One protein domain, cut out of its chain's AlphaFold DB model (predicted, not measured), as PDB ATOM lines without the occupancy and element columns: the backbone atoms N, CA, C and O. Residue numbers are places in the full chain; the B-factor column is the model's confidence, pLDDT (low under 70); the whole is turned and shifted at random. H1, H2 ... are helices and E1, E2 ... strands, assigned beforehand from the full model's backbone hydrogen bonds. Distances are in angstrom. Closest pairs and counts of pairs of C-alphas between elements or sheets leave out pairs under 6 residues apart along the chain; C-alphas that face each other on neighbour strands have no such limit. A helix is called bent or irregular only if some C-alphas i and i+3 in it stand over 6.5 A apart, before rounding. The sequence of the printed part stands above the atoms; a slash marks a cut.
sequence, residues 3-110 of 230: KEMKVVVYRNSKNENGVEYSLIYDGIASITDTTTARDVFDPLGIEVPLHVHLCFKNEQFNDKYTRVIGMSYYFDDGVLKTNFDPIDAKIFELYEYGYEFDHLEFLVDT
ATOM      1  N   LYS A   3     124.954 122.487 173.085       85.19
ATOM      2  CA  LYS A   3     124.469 122.095 171.750       85.19
ATOM      3  C   LYS A   3     124.698 123.225 170.751       85.19
ATOM      4  O   LYS A   3     124.432 124.381 171.060       85.19
ATOM      5  N   GLU A   4     125.168 122.891 169.555       91.38
ATOM      6  CA  GLU A   4     125.222 123.842 168.444       91.38
ATOM      7  C   GLU A   4     123.851 123.943 167.774       91.38
ATOM      8  O   GLU A   4     123.173 122.936 167.560       91.38
ATOM      9  N   MET A   5     123.438 125.166 167.460       89.56
ATOM     10  CA  MET A   5     122.139 125.459 166.867       89.56
ATOM     11  C   MET A   5     122.310 126.357 165.656       89.56
ATOM     12  O   MET A   5     123.025 127.359 165.729       89.56
ATOM     13  N   LYS A   6     121.639 126.022 164.550       93.06
ATOM     14  CA  LYS A   6     121.576 126.927 163.403       93.06
ATOM     15  C   LYS A   6     120.749 128.149 163.788       93.06
ATOM     16  O   LYS A   6     119.689 128.005 164.386       93.06
ATOM     17  N   VAL A   7     121.222 129.337 163.439       92.62
ATOM     18  CA  VAL A   7     120.539 130.604 163.694       92.62
ATOM     19  C   VAL A   7     120.396 131.352 162.383       92.62
ATOM     20  O   VAL A   7     121.390 131.611 161.707       92.62
ATOM     21  N   VAL A   8     119.173 131.733 162.041       93.19
ATOM     22  CA  VAL A   8     118.894 132.592 160.892       93.19
ATOM     23  C   VAL A   8     118.060 133.787 161.315       93.19
ATOM     24  O   VAL A   8     117.213 133.693 162.203       93.19
ATOM     25  N   VAL A   9     118.283 134.920 160.659       89.94
ATOM     26  CA  VAL A   9     117.458 136.115 160.837       89.94
ATOM     27  C   VAL A   9     116.948 136.555 159.480       89.94
ATOM     28  O   VAL A   9     117.736 136.794 158.562       89.94
ATOM     29  N   TYR A  10     115.635 136.699 159.359       88.25
ATOM     30  CA  TYR A  10     114.995 137.319 158.213       88.25
ATOM     31  C   TYR A  10     114.499 138.707 158.580       88.25
ATOM     32  O   TYR A  10     113.992 138.936 159.676       88.25
ATOM     33  N   ARG A  11     114.588 139.631 157.632       82.31
ATOM     34  CA  ARG A  11     114.036 140.976 157.750       82.31
ATOM     35  C   ARG A  11     112.994 141.191 156.679       82.31
ATOM     36  O   ARG A  11     113.232 140.865 155.515       82.31
ATOM     37  N   ASN A  12     111.860 141.760 157.060       76.81
ATOM     38  CA  ASN A  12     110.866 142.134 156.076       76.81
ATOM     39  C   ASN A  12     111.261 143.412 155.313       76.81
ATOM     40  O   ASN A  12     111.899 144.322 155.835       76.81
ATOM     41  N   SER A  13     110.866 143.485 154.052       72.31
ATOM     42  CA  SER A  13     110.986 144.676 153.220       72.31
ATOM     43  C   SER A  13     109.782 144.769 152.291       72.31
ATOM     44  O   SER A  13     109.128 143.770 151.981       72.31
ATOM     45  N   LYS A  14     109.411 145.992 151.913       72.00
ATOM     46  CA  LYS A  14     108.266 146.234 151.037       72.00
ATOM     47  C   LYS A  14     108.775 146.340 149.612       72.00
ATOM     48  O   LYS A  14     109.610 147.194 149.328       72.00
ATOM     49  N   ASN A  15     108.227 145.523 148.725       71.25
ATOM     50  CA  ASN A  15     108.489 145.573 147.295       71.25
ATOM     51  C   ASN A  15     107.184 145.856 146.521       71.25
ATOM     52  O   ASN A  15     106.114 146.057 147.105       71.25
ATOM     53  N   GLU A  16     107.273 145.894 145.193       58.88
ATOM     54  CA  GLU A  16     106.143 146.167 144.290       58.88
ATOM     55  C   GLU A  16     105.008 145.130 144.415       58.88
ATOM     56  O   GLU A  16     103.848 145.442 144.140       58.88
ATOM     57  N   ASN A  17     105.326 143.924 144.896       60.59
ATOM     58  CA  ASN A  17     104.421 142.779 145.000       60.59
ATOM     59  C   ASN A  17     103.914 142.512 146.430       60.59
ATOM     60  O   ASN A  17     103.071 141.636 146.619       60.59
ATOM     61  N   GLY A  18     104.382 143.252 147.441       63.06
ATOM     62  CA  GLY A  18     103.956 143.082 148.830       63.06
ATOM     63  C   GLY A  18     105.090 143.188 149.846       63.06
ATOM     64  O   GLY A  18     105.966 144.043 149.735       63.06
ATOM     65  N   VAL A  19     105.008 142.359 150.888       61.78
ATOM     66  CA  VAL A  19     106.032 142.237 151.932       61.78
ATOM     67  C   VAL A  19     106.827 140.966 151.665       61.78
ATOM     68  O   VAL A  19     106.243 139.893 151.540       61.78
ATOM     69  N   GLU A  20     108.143 141.093 151.592       73.25
ATOM     70  CA  GLU A  20     109.078 139.992 151.387       73.25
ATOM     71  C   GLU A  20     110.013 139.878 152.591       73.25
ATOM     72  O   GLU A  20     110.448 140.894 153.125       73.25
ATOM     73  N   TYR A  21     110.321 138.650 153.011       77.62
ATOM     74  CA  TYR A  21     111.300 138.375 154.060       77.62
ATOM     75  C   TYR A  21     112.622 137.957 153.423       77.62
ATOM     76  O   TYR A  21     112.700 136.923 152.763       77.62
ATOM     77  N   SER A  22     113.663 138.755 153.632       87.12
ATOM     78  CA  SER A  22     115.006 138.496 153.117       87.12
ATOM     79  C   SER A  22     115.916 138.015 154.239       87.12
ATOM     80  O   SER A  22     115.887 138.565 155.339       87.12
ATOM     81  N   LEU A  23     116.729 136.993 153.970       92.31
ATOM     82  CA  LEU A  23     117.731 136.489 154.911       92.31
ATOM     83  C   LEU A  23     118.817 137.553 155.109       92.31
ATOM     84  O   LEU A  23     119.436 137.986 154.138       92.31
ATOM     85  N   ILE A  24     119.049 137.962 156.353       92.19
ATOM     86  CA  ILE A  24     120.066 138.964 156.711       92.19
ATOM     87  C   ILE A  24     121.176 138.404 157.605       92.19
ATOM     88  O   ILE A  24     122.211 139.046 157.756       92.19
ATOM     89  N   TYR A  25     120.977 137.216 158.178       93.25
ATOM     90  CA  TYR A  25     121.978 136.510 158.972       93.25
ATOM     91  C   TYR A  25     121.768 134.995 158.866       93.25
ATOM     92  O   TYR A  25     120.630 134.536 158.951       93.25
ATOM     93  N   ASP A  26     122.857 134.238 158.710       95.19
ATOM     94  CA  ASP A  26     122.910 132.772 158.797       95.19
ATOM     95  C   ASP A  26     124.196 132.393 159.539       95.19
ATOM     96  O   ASP A  26     125.294 132.779 159.129       95.19
ATOM     97  N   GLY A  27     124.062 131.684 160.655       93.94
ATOM     98  CA  GLY A  27     125.178 131.329 161.517       93.94
ATOM     99  C   GLY A  27     124.856 130.183 162.466       93.94
ATOM    100  O   GLY A  27     123.823 129.520 162.366       93.94
ATOM    101  N   ILE A  28     125.773 129.946 163.400       94.25
ATOM    102  CA  ILE A  28     125.655 128.904 164.422       94.25
ATOM    103  C   ILE A  28     125.855 129.553 165.789       94.25
ATOM    104  O   ILE A  28     126.771 130.357 165.961       94.25
ATOM    105  N   ALA A  29     125.010 129.196 166.754       91.50
ATOM    106  CA  ALA A  29     125.155 129.588 168.150       91.50
ATOM    107  C   ALA A  29     125.377 128.360 169.036       91.50
ATOM    108  O   ALA A  29     124.767 127.307 168.841       91.50
ATOM    109  N   SER A  30     126.248 128.509 170.031       91.69
ATOM    110  CA  SER A  30     126.425 127.518 171.088       91.69
ATOM    111  C   SER A  30     125.408 127.779 172.193       91.69
ATOM    112  O   SER A  30     125.476 128.797 172.876       91.69
ATOM    113  N   ILE A  31     124.472 126.855 172.369       88.62
ATOM    114  CA  ILE A  31     123.408 126.943 173.363       88.62
ATOM    115  C   ILE A  31     123.826 126.114 174.581       88.62
ATOM    116  O   ILE A  31     124.247 124.960 174.445       88.62
ATOM    117  N   THR A  32     123.668 126.686 175.772       89.62
ATOM    118  CA  THR A  32     123.772 126.020 177.081       89.62
ATOM    119  C   THR A  32     122.411 125.907 177.762       89.62
ATOM    120  O   THR A  32     121.468 126.583 177.366       89.62
ATOM    121  N   ASP A  33     122.310 125.116 178.832       83.00
ATOM    122  CA  ASP A  33     121.096 124.976 179.662       83.00
ATOM    123  C   ASP A  33     120.511 126.298 180.190       83.00
ATOM    124  O   ASP A  33     119.319 126.369 180.485       83.00
ATOM    125  N   THR A  34     121.320 127.352 180.272       83.31
ATOM    126  CA  THR A  34     120.884 128.696 180.667       83.31
ATOM    127  C   THR A  34     120.587 129.634 179.501       83.31
ATOM    128  O   THR A  34     120.089 130.725 179.745       83.31
ATOM    129  N   THR A  35     120.908 129.251 178.265       86.00
ATOM    130  CA  THR A  35     120.814 130.141 177.100       86.00
ATOM    131  C   THR A  35     119.360 130.370 176.700       86.00
ATOM    132  O   THR A  35     118.596 129.423 176.482       86.00
ATOM    133  N   THR A  36     118.993 131.637 176.571       83.50
ATOM    134  CA  THR A  36     117.697 132.106 176.078       83.50
ATOM    135  C   THR A  36     117.786 132.509 174.605       83.50
ATOM    136  O   THR A  36     118.876 132.645 174.045       83.50
ATOM    137  N   ALA A  37     116.646 132.729 173.948       79.62
ATOM    138  CA  ALA A  37     116.657 133.290 172.597       79.62
ATOM    139  C   ALA A  37     117.209 134.730 172.582       79.62
ATOM    140  O   ALA A  37     117.772 135.149 171.570       79.62
ATOM    141  N   ARG A  38     117.121 135.455 173.709       81.81
ATOM    142  CA  ARG A  38     117.683 136.801 173.860       81.81
ATOM    143  C   ARG A  38     119.200 136.766 173.815       81.81
ATOM    144  O   ARG A  38     119.803 137.514 173.055       81.81
ATOM    145  N   ASP A  39     119.797 135.846 174.567       88.19
ATOM    146  CA  ASP A  39     121.253 135.677 174.623       88.19
ATOM    147  C   ASP A  39     121.850 135.373 173.241       88.19
ATOM    148  O   ASP A  39     123.000 135.712 172.968       88.19
ATOM    149  N   VAL A  40     121.065 134.747 172.357       88.44
ATOM    150  CA  VAL A  40     121.447 134.466 170.966       88.44
ATOM    151  C   VAL A  40     121.256 135.684 170.060       88.44
ATOM    152  O   VAL A  40     122.068 135.905 169.162       88.44
ATOM    153  N   PHE A  41     120.187 136.458 170.259       86.75
ATOM    154  CA  PHE A  41     119.801 137.537 169.351       86.75
ATOM    155  C   PHE A  41     120.486 138.874 169.651       86.75
ATOM    156  O   PHE A  41     120.988 139.518 168.730       86.75
ATOM    157  N   ASP A  42     120.547 139.289 170.918       86.25
ATOM    158  CA  ASP A  42     121.069 140.601 171.326       86.25
ATOM    159  C   ASP A  42     122.508 140.868 170.828       86.25
ATOM    160  O   ASP A  42     122.770 141.971 170.330       86.25
ATOM    161  N   PRO A  43     123.448 139.894 170.854       89.25
ATOM    162  CA  PRO A  43     124.801 140.098 170.330       89.25
ATOM    163  C   PRO A  43     124.868 140.399 168.828       89.25
ATOM    164  O   PRO A  43     125.895 140.891 168.360       89.25
ATOM    165  N   LEU A  44     123.805 140.122 168.062       87.19
ATOM    166  CA  LEU A  44     123.753 140.417 166.629       87.19
ATOM    167  C   LEU A  44     123.643 141.925 166.349       87.19
ATOM    168  O   LEU A  44     123.876 142.349 165.218       87.19
ATOM    169  N   GLY A  45     123.286 142.739 167.353       81.56
ATOM    170  CA  GLY A  45     123.129 144.189 167.201       81.56
ATOM    171  C   GLY A  45     121.997 144.584 166.245       81.56
ATOM    172  O   GLY A  45     122.029 145.667 165.661       81.56
ATOM    173  N   ILE A  46     121.027 143.689 166.041       79.50
ATOM    174  CA  ILE A  46     119.852 143.900 165.192       79.50
ATOM    175  C   ILE A  46     118.697 144.364 166.085       79.50
ATOM    176  O   ILE A  46     118.572 143.921 167.224       79.50
ATOM    177  N   GLU A  47     117.850 145.262 165.574       68.62
ATOM    178  CA  GLU A  47     116.624 145.654 166.272       68.62
ATOM    179  C   GLU A  47     115.737 144.438 166.566       68.62
ATOM    180  O   GLU A  47     115.699 143.464 165.814       68.62
ATOM    181  N   VAL A  48     115.056 144.531 167.702       64.62
ATOM    182  CA  VAL A  48     114.300 143.474 168.370       64.62
ATOM    183  C   VAL A  48     113.436 142.656 167.391       64.62
ATOM    184  O   VAL A  48     112.764 143.239 166.533       64.62
ATOM    185  N   PRO A  49     113.437 141.310 167.476       66.31
ATOM    186  CA  PRO A  49     112.710 140.490 166.518       66.31
ATOM    187  C   PRO A  49     111.208 140.610 166.785       66.31
ATOM    188  O   PRO A  49     110.804 140.752 167.927       66.31
ATOM    189  N   LEU A  50     110.377 140.515 165.748       66.75
ATOM    190  CA  LEU A  50     108.917 140.399 165.837       66.75
ATOM    191  C   LEU A  50     108.487 138.972 166.207       66.75
ATOM    192  O   LEU A  50     107.532 138.770 166.954       66.75
ATOM    193  N   HIS A  51     109.174 137.965 165.668       71.06
ATOM    194  CA  HIS A  51     108.910 136.564 165.984       71.06
ATOM    195  C   HIS A  51     110.210 135.792 166.171       71.06
ATOM    196  O   HIS A  51     111.203 136.046 165.491       71.06
ATOM    197  N   VAL A  52     110.154 134.799 167.051       72.75
ATOM    198  CA  VAL A  52     111.164 133.759 167.215       72.75
ATOM    199  C   VAL A  52     110.506 132.419 166.931       72.75
ATOM    200  O   VAL A  52     109.476 132.069 167.508       72.75
ATOM    201  N   HIS A  53     111.087 131.659 166.024       79.69
ATOM    202  CA  HIS A  53     110.640 130.338 165.640       79.69
ATOM    203  C   HIS A  53     111.696 129.314 166.049       79.69
ATOM    204  O   HIS A  53     112.867 129.429 165.685       79.69
ATOM    205  N   LEU A  54     111.266 128.293 166.785       73.62
ATOM    206  CA  LEU A  54     112.043 127.074 166.967       73.62
ATOM    207  C   LEU A  54     111.625 126.108 165.875       73.62
ATOM    208  O   LEU A  54     110.456 125.718 165.786       73.62
ATOM    209  N   CYS A  55     112.579 125.759 165.035       79.81
ATOM    210  CA  CYS A  55     112.380 124.965 163.844       79.81
ATOM    211  C   CYS A  55     113.168 123.661 163.937       79.81
ATOM    212  O   CYS A  55     114.237 123.585 164.545       79.81
ATOM    213  N   PHE A  56     112.635 122.640 163.279       80.19
ATOM    214  CA  PHE A  56     113.319 121.374 163.059       80.19
ATOM    215  C   PHE A  56     113.267 121.016 161.578       80.19
ATOM    216  O   PHE A  56     112.317 121.371 160.865       80.19
ATOM    217  N   LYS A  57     114.306 120.329 161.114       82.25
ATOM    218  CA  LYS A  57     114.406 119.849 159.742       82.25
ATOM    219  C   LYS A  57     113.468 118.663 159.506       82.25
ATOM    220  O   LYS A  57     113.730 117.564 159.971       82.25
ATOM    221  N   ASN A  58     112.400 118.862 158.739       73.44
ATOM    222  CA  ASN A  58     111.393 117.828 158.533       73.44
ATOM    223  C   ASN A  58     111.601 117.072 157.216       73.44
ATOM    224  O   ASN A  58     111.389 117.619 156.129       73.44
ATOM    225  N   GLU A  59     111.951 115.789 157.320       73.69
ATOM    226  CA  GLU A  59     112.157 114.888 156.176       73.69
ATOM    227  C   GLU A  59     110.904 114.773 155.288       73.69
ATOM    228  O   GLU A  59     111.003 114.702 154.063       73.69
ATOM    229  N   GLN A  60     109.702 114.851 155.875       69.31
ATOM    230  CA  GLN A  60     108.433 114.777 155.136       69.31
ATOM    231  C   GLN A  60     108.163 116.026 154.285       69.31
ATOM    232  O   GLN A  60     107.321 115.991 153.387       69.31
ATOM    233  N   PHE A  61     108.879 117.126 154.534       68.38
ATOM    234  CA  PHE A  61     108.763 118.377 153.786       68.38
ATOM    235  C   PHE A  61     110.019 118.669 152.962       68.38
ATOM    236  O   PHE A  61     110.433 119.823 152.849       68.38
ATOM    237  N   ASN A  62     110.603 117.634 152.347       76.62
ATOM    238  CA  ASN A  62     111.823 117.734 151.541       76.62
ATOM    239  C   ASN A  62     112.955 118.413 152.314       76.62
ATOM    240  O   ASN A  62     113.563 119.363 151.815       76.62
ATOM    241  N   ASP A  63     113.204 117.956 153.542       75.00
ATOM    242  CA  ASP A  63     114.326 118.433 154.347       75.00
ATOM    243  C   ASP A  63     114.270 119.934 154.685       75.00
ATOM    244  O   ASP A  63     115.281 120.544 155.046       75.00
ATOM    245  N   LYS A  64     113.086 120.549 154.581       79.06
ATOM    246  CA  LYS A  64     112.882 121.950 154.940       79.06
ATOM    247  C   LYS A  64     112.737 122.103 156.446       79.06
ATOM    248  O   LYS A  64     112.122 121.276 157.120       79.06
ATOM    249  N   TYR A  65     113.250 123.216 156.957       77.81
ATOM    250  CA  TYR A  65     112.964 123.636 158.319       77.81
ATOM    251  C   TYR A  65     111.478 123.967 158.453       77.81
ATOM    252  O   TYR A  65     110.924 124.755 157.686       77.81
ATOM    253  N   THR A  66     110.833 123.322 159.419       73.12
ATOM    254  CA  THR A  66     109.433 123.552 159.776       73.12
ATOM    255  C   THR A  66     109.356 124.069 161.199       73.12
ATOM    256  O   THR A  66     110.069 123.589 162.080       73.12
ATOM    257  N   ARG A  67     108.489 125.057 161.419       67.50
ATOM    258  CA  ARG A  67     108.272 125.655 162.735       67.50
ATOM    259  C   ARG A  67     107.582 124.661 163.666       67.50
ATOM    260  O   ARG A  67     106.465 124.234 163.384       67.50
ATOM    261  N   VAL A  68     108.223 124.376 164.793       60.44
ATOM    262  CA  VAL A  68     107.705 123.543 165.886       60.44
ATOM    263  C   VAL A  68     107.071 124.416 166.965       60.44
ATOM    264  O   VAL A  68     105.968 124.131 167.422       60.44
ATOM    265  N   ILE A  69     107.722 125.531 167.312       61.06
ATOM    266  CA  ILE A  69     107.185 126.543 168.231       61.06
ATOM    267  C   ILE A  69     107.343 127.918 167.590       61.06
ATOM    268  O   ILE A  69     108.391 128.238 167.036       61.06
ATOM    269  N   GLY A  70     106.293 128.736 167.672       59.81
ATOM    270  CA  GLY A  70     106.353 130.154 167.338       59.81
ATOM    271  C   GLY A  70     106.120 131.009 168.573       59.81
ATOM    272  O   GLY A  70     105.096 130.871 169.236       59.81
ATOM    273  N   MET A  71     107.060 131.901 168.858       60.25
ATOM    274  CA  MET A  71     106.993 132.885 169.929       60.25
ATOM    275  C   MET A  71     106.900 134.259 169.281       60.25
ATOM    276  O   MET A  71     107.755 134.639 168.487       60.25
ATOM    277  N   SER A  72     105.826 134.989 169.560       56.50
ATOM    278  CA  SER A  72     105.669 136.345 169.034       56.50
ATOM    279  C   SER A  72     106.167 137.333 170.071       56.50
ATOM    280  O   SER A  72     105.740 137.288 171.222       56.50
ATOM    281  N   TYR A  73     107.057 138.212 169.646       52.75
ATOM    282  CA  TYR A  73     107.547 139.327 170.424       52.75
ATOM    283  C   TYR A  73     106.612 140.506 170.143       52.75
ATOM    284  O   TYR A  73     106.750 141.222 169.153       52.75
ATOM    285  N   TYR A  74     105.573 140.655 170.961       50.38
ATOM    286  CA  TYR A  74     104.711 141.828 170.884       50.38
ATOM    287  C   TYR A  74     104.792 142.606 172.189       50.38
ATOM    288  O   TYR A  74     104.071 142.316 173.143       50.38
ATOM    289  N   PHE A  75     105.678 143.600 172.204       42.03
ATOM    290  CA  PHE A  75     105.749 144.615 173.243       42.03
ATOM    291  C   PHE A  75     105.438 145.967 172.616       42.03
ATOM    292  O   PHE A  75     106.190 146.470 171.788       42.03
ATOM    293  N   ASP A  76     104.303 146.530 173.010       36.22
ATOM    294  CA  ASP A  76     103.943 147.919 172.754       36.22
ATOM    295  C   ASP A  76     103.360 148.480 174.055       36.22
ATOM    296  O   ASP A  76     102.693 147.752 174.808       36.22
ATOM    297  N   ASP A  77     103.651 149.746 174.345       33.34
ATOM    298  CA  ASP A  77     103.240 150.433 175.570       33.34
ATOM    299  C   ASP A  77     101.705 150.548 175.609       33.34
ATOM    300  O   ASP A  77     101.108 151.488 175.096       33.34
ATOM    301  N   GLY A  78     101.039 149.554 176.202       32.78
ATOM    302  CA  GLY A  78      99.574 149.499 176.270       32.78
ATOM    303  C   GLY A  78      98.978 148.094 176.346       32.78
ATOM    304  O   GLY A  78      97.818 147.944 176.733       32.78
ATOM    305  N   VAL A  79      99.756 147.050 176.044       35.62
ATOM    306  CA  VAL A  79      99.366 145.660 176.330       35.62
ATOM    307  C   VAL A  79      99.723 145.319 177.777       35.62
ATOM    308  O   VAL A  79     100.725 145.803 178.305       35.62
ATOM    309  N   LEU A  80      98.884 144.513 178.443       30.95
ATOM    310  CA  LEU A  80      99.149 143.970 179.778       30.95
ATOM    311  C   LEU A  80     100.608 143.505 179.861       30.95
ATOM    312  O   LEU A  80     100.973 142.542 179.194       30.95
ATOM    313  N   LYS A  81     101.422 144.181 180.683       36.75
ATOM    314  CA  LYS A  81     102.754 143.695 181.052       36.75
ATOM    315  C   LYS A  81     102.580 142.301 181.644       36.75
ATOM    316  O   LYS A  81     102.124 142.162 182.779       36.75
ATOM    317  N   THR A  82     102.894 141.271 180.874       38.66
ATOM    318  CA  THR A  82     103.112 139.941 181.424       38.66
ATOM    319  C   THR A  82     104.437 139.994 182.179       38.66
ATOM    320  O   THR A  82     105.379 140.656 181.751       38.66
ATOM    321  N   ASN A  83     104.551 139.295 183.307       43.94
ATOM    322  CA  ASN A  83     105.827 139.175 184.033       43.94
ATOM    323  C   ASN A  83     106.850 138.286 183.289       43.94
ATOM    324  O   ASN A  83     107.788 137.784 183.899       43.94
ATOM    325  N   PHE A  84     106.615 138.008 182.008       46.25
ATOM    326  CA  PHE A  84     107.285 136.977 181.236       46.25
ATOM    327  C   PHE A  84     107.361 137.400 179.767       46.25
ATOM    328  O   PHE A  84     106.319 137.637 179.146       46.25
ATOM    329  N   ASP A  85     108.585 137.487 179.245       58.28
ATOM    330  CA  ASP A  85     108.898 137.685 177.831       58.28
ATOM    331  C   ASP A  85     109.272 136.317 177.222       58.28
ATOM    332  O   ASP A  85     110.198 135.668 177.715       58.28
ATOM    333  N   PRO A  86     108.573 135.842 176.175       55.22
ATOM    334  CA  PRO A  86     108.864 134.557 175.545       55.22
ATOM    335  C   PRO A  86     110.320 134.373 175.094       55.22
ATOM    336  O   PRO A  86     110.793 133.240 175.063       55.22
ATOM    337  N   ILE A  87     111.039 135.452 174.764       66.19
ATOM    338  CA  ILE A  87     112.444 135.368 174.335       66.19
ATOM    339  C   ILE A  87     113.407 135.060 175.500       66.19
ATOM    340  O   ILE A  87     114.522 134.592 175.259       66.19
ATOM    341  N   ASP A  88     112.956 135.261 176.744       71.12
ATOM    342  CA  ASP A  88     113.688 134.945 177.977       71.12
ATOM    343  C   ASP A  88     113.475 133.486 178.420       71.12
ATOM    344  O   ASP A  88     114.063 133.033 179.404       71.12
ATOM    345  N   ALA A  89     112.642 132.723 177.701       66.25
ATOM    346  CA  ALA A  89     112.537 131.288 177.912       66.25
ATOM    347  C   ALA A  89     113.886 130.620 177.610       66.25
ATOM    348  O   ALA A  89     114.484 130.826 176.548       66.25
ATOM    349  N   LYS A  90     114.359 129.777 178.533       75.00
ATOM    350  CA  LYS A  90     115.572 128.992 178.304       75.00
ATOM    351  C   LYS A  90     115.292 127.956 177.231       75.00
ATOM    352  O   LYS A  90     114.392 127.127 177.364       75.00
ATOM    353  N   ILE A  91     116.107 127.968 176.187       73.44
ATOM    354  CA  ILE A  91     115.913 127.121 175.013       73.44
ATOM    355  C   ILE A  91     115.947 125.639 175.411       73.44
ATOM    356  O   ILE A  91     115.140 124.856 174.922       73.44
ATOM    357  N   PHE A  92     116.821 125.241 176.342       70.69
ATOM    358  CA  PHE A  92     116.908 123.836 176.749       70.69
ATOM    359  C   PHE A  92     115.715 123.306 177.528       70.69
ATOM    360  O   PHE A  92     115.408 122.126 177.382       70.69
ATOM    361  N   GLU A  93     115.030 124.147 178.305       64.69
ATOM    362  CA  GLU A  93     113.831 123.711 179.029       64.69
ATOM    363  C   GLU A  93     112.781 123.187 178.031       64.69
ATOM    364  O   GLU A  93     112.089 122.214 178.302       64.69
ATOM    365  N   LEU A  94     112.751 123.721 176.804       63.47
ATOM    366  CA  LEU A  94     111.844 123.273 175.744       63.47
ATOM    367  C   LEU A  94     112.177 121.872 175.206       63.47
ATOM    368  O   LEU A  94     111.255 121.144 174.833       63.47
ATOM    369  N   TYR A  95     113.445 121.440 175.232       61.12
ATOM    370  CA  TYR A  95     113.785 120.037 174.951       61.12
ATOM    371  C   TYR A  95     113.260 119.099 176.040       61.12
ATOM    372  O   TYR A  95     112.810 117.997 175.731       61.12
ATOM    373  N   GLU A  96     113.288 119.525 177.306       56.00
ATOM    374  CA  GLU A  96     112.766 118.725 178.423       56.00
ATOM    375  C   GLU A  96     111.248 118.513 178.319       56.00
ATOM    376  O   GLU A  96     110.730 117.493 178.775       56.00
ATOM    377  N   TYR A  97     110.547 119.424 177.637       51.66
ATOM    378  CA  TYR A  97     109.128 119.290 177.294       51.66
ATOM    379  C   TYR A  97     108.856 118.420 176.052       51.66
ATOM    380  O   TYR A  97     107.702 118.260 175.655       51.66
ATOM    381  N   GLY A  98     109.887 117.809 175.457       55.53
ATOM    382  CA  GLY A  98     109.757 116.871 174.337       55.53
ATOM    383  C   GLY A  98     109.697 117.526 172.957       55.53
ATOM    384  O   GLY A  98     109.384 116.846 171.980       55.53
ATOM    385  N   TYR A  99     109.998 118.822 172.855       60.34
ATOM    386  CA  TYR A  99     110.113 119.493 171.566       60.34
ATOM    387  C   TYR A  99     111.482 119.233 170.948       60.34
ATOM    388  O   TYR A  99     112.515 119.452 171.577       60.34
ATOM    389  N   GLU A 100     111.491 118.806 169.691       74.75
ATOM    390  CA  GLU A 100     112.709 118.661 168.908       74.75
ATOM    391  C   GLU A 100     112.870 119.859 167.974       74.75
ATOM    392  O   GLU A 100     111.963 120.221 167.228       74.75
ATOM    393  N   PHE A 101     114.028 120.500 168.045       79.19
ATOM    394  CA  PHE A 101     114.422 121.617 167.196       79.19
ATOM    395  C   PHE A 101     115.948 121.672 167.131       79.19
ATOM    396  O   PHE A 101     116.654 121.186 168.019       79.19
ATOM    397  N   ASP A 102     116.481 122.238 166.068       86.50
ATOM    398  CA  ASP A 102     117.917 122.408 165.815       86.50
ATOM    399  C   ASP A 102     118.209 123.738 165.103       86.50
ATOM    400  O   ASP A 102     119.350 124.024 164.727       86.50
ATOM    401  N   HIS A 103     117.172 124.566 164.955       88.50
ATOM    402  CA  HIS A 103     117.191 125.791 164.183       88.50
ATOM    403  C   HIS A 103     116.376 126.885 164.871       88.50
ATOM    404  O   HIS A 103     115.190 126.718 165.145       88.50
ATOM    405  N   LEU A 104     117.017 128.019 165.118       88.00
ATOM    406  CA  LEU A 104     116.405 129.260 165.572       88.00
ATOM    407  C   LEU A 104     116.226 130.186 164.377       88.00
ATOM    408  O   LEU A 104     117.196 130.554 163.718       88.00
ATOM    409  N   GLU A 105     114.990 130.586 164.122       88.38
ATOM    410  CA  GLU A 105     114.656 131.565 163.097       88.38
ATOM    411  C   GLU A 105     114.065 132.811 163.756       88.38
ATOM    412  O   GLU A 105     113.060 132.746 164.457       88.38
ATOM    413  N   PHE A 106     114.685 133.960 163.513       84.88
ATOM    414  CA  PHE A 106     114.201 135.257 163.968       84.88
ATOM    415  C   PHE A 106     113.612 136.030 162.792       84.88
ATOM    416  O   PHE A 106     114.231 136.129 161.732       84.88
ATOM    417  N   LEU A 107     112.433 136.613 162.976       79.06
ATOM    418  CA  LEU A 107     111.802 137.495 161.998       79.06
ATOM    419  C   LEU A 107     111.820 138.918 162.536       79.06
ATOM    420  O   LEU A 107     111.260 139.168 163.594       79.06
ATOM    421  N   VAL A 108     112.427 139.848 161.807       75.12
ATOM    422  CA  VAL A 108     112.526 141.269 162.162       75.12
ATOM    423  C   VAL A 108     111.575 142.077 161.282       75.12
ATOM    424  O   VAL A 108     111.609 141.959 160.052       75.12
ATOM    425  N   ASP A 109     110.743 142.910 161.911       69.38
ATOM    426  CA  ASP A 109     109.839 143.834 161.223       69.38
ATOM    427  C   ASP A 109     110.413 145.256 161.229       69.38
ATOM    428  O   ASP A 109     110.536 145.883 162.273       69.38
ATOM    429  N   THR A 110     110.757 145.763 160.047       59.31
ATOM    430  CA  THR A 110     111.250 147.132 159.822       59.31
ATOM    431  C   THR A 110     110.245 148.019 159.095       59.31
ATOM    432  O   THR A 110     110.479 149.212 158.912       59.31
TER     433      THR A 110
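What this domain is: This is residues 3 to 110 of the 230 residues of an uncharacterized protein of Holdemanella biformis (UniProt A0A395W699). A single strongly twisted, curled sheet of five strands is the body of this domain, made of a long hairpin E1-E2 at one edge and a shorter hairpin E3-E4 at the other, with E5 between them. The short helix H1 crosses over one face, the still shorter H2 only grazes the sheet, and residues 76 to 84 stick out as a free loop. The printed part has 108 residues, in the order E1 E2 H1 E3 E4 H2 E5; the sheet runs E2 E1 E5 E3 E4 and is mixed, and the class is mixed, helices and strands. The whole is compact, with a radius of gyration of the C-alphas of 14.4 A and spans of 42 by 39 by 24 A.

How they stand to each other: The sheet's inner strands E1, residues 3 to 15, and E5, residues 103 to 108, are parallel at 27 degrees, with N 8 and O 104 2.8 A apart. The edge strand E2, residues 18 to 32, forms an antiparallel hairpin with E1, and N 7 and O 27 are 2.8 A apart; E2 bends by 65 degrees at residue 28. On the other side of E5, E3, residues 51 to 58, is antiparallel at 146 degrees, with N 53 and O 105 2.7 A apart. E3 forms a hairpin with the edge strand E4, residues 64 to 72, where N 52 and O 71 are 2.8 A apart; E4 bends by 66 degrees at residue 69. H1, residues 37 to 44, is on the sheet at a height of 8.9 A, over E1 and across the strands, at 66 degrees to E1 on the local plane; 2 of its C-alphas fall on E5, only just too few to be over it. The closest C-alphas of H1 and E2 are those of Val 40 and Ala 29, 6.7 A apart. H2, residues 91 to 96, grazes the sheet with residues 91 to 94; it is close to H1 but not clearly touching, the C-alphas of Ile 91 and Ala 37 being 6.7 A apart. E2, H1, E3 and E4, H2, E5 are split strand-helix-strand units, two strands running the same way with other strands between them, each with a right-handed crossover. O i to N i+4 pairs are within hydrogen-bond range in 2 of 4 cases in H1 and 1 of 2 in H2.

Where its parts are: E1 begins at C-alpha 3 (124.469, 122.095, 171.750) and is 37.5 A long; E2 is 38.5 A. E3 is 20.3 A, E4 21.4 A and E5 16.3 A, ending at C-alpha 108 (112.526, 141.269, 162.162). H1, 11.7 A, is irregular, but only just: C-alphas 40 and 43 are 6.6 A apart. H2 is 9.6 A.

The domain as a whole: The C-alphas farthest apart, of Glu 16 and Glu 96, are 44.3 A apart. The printed part has no cut, and its long link, from E4 to H2, has 18 residues. The mean pLDDT of the printed part is 72.5; residues 67 to 87 are among those under 70.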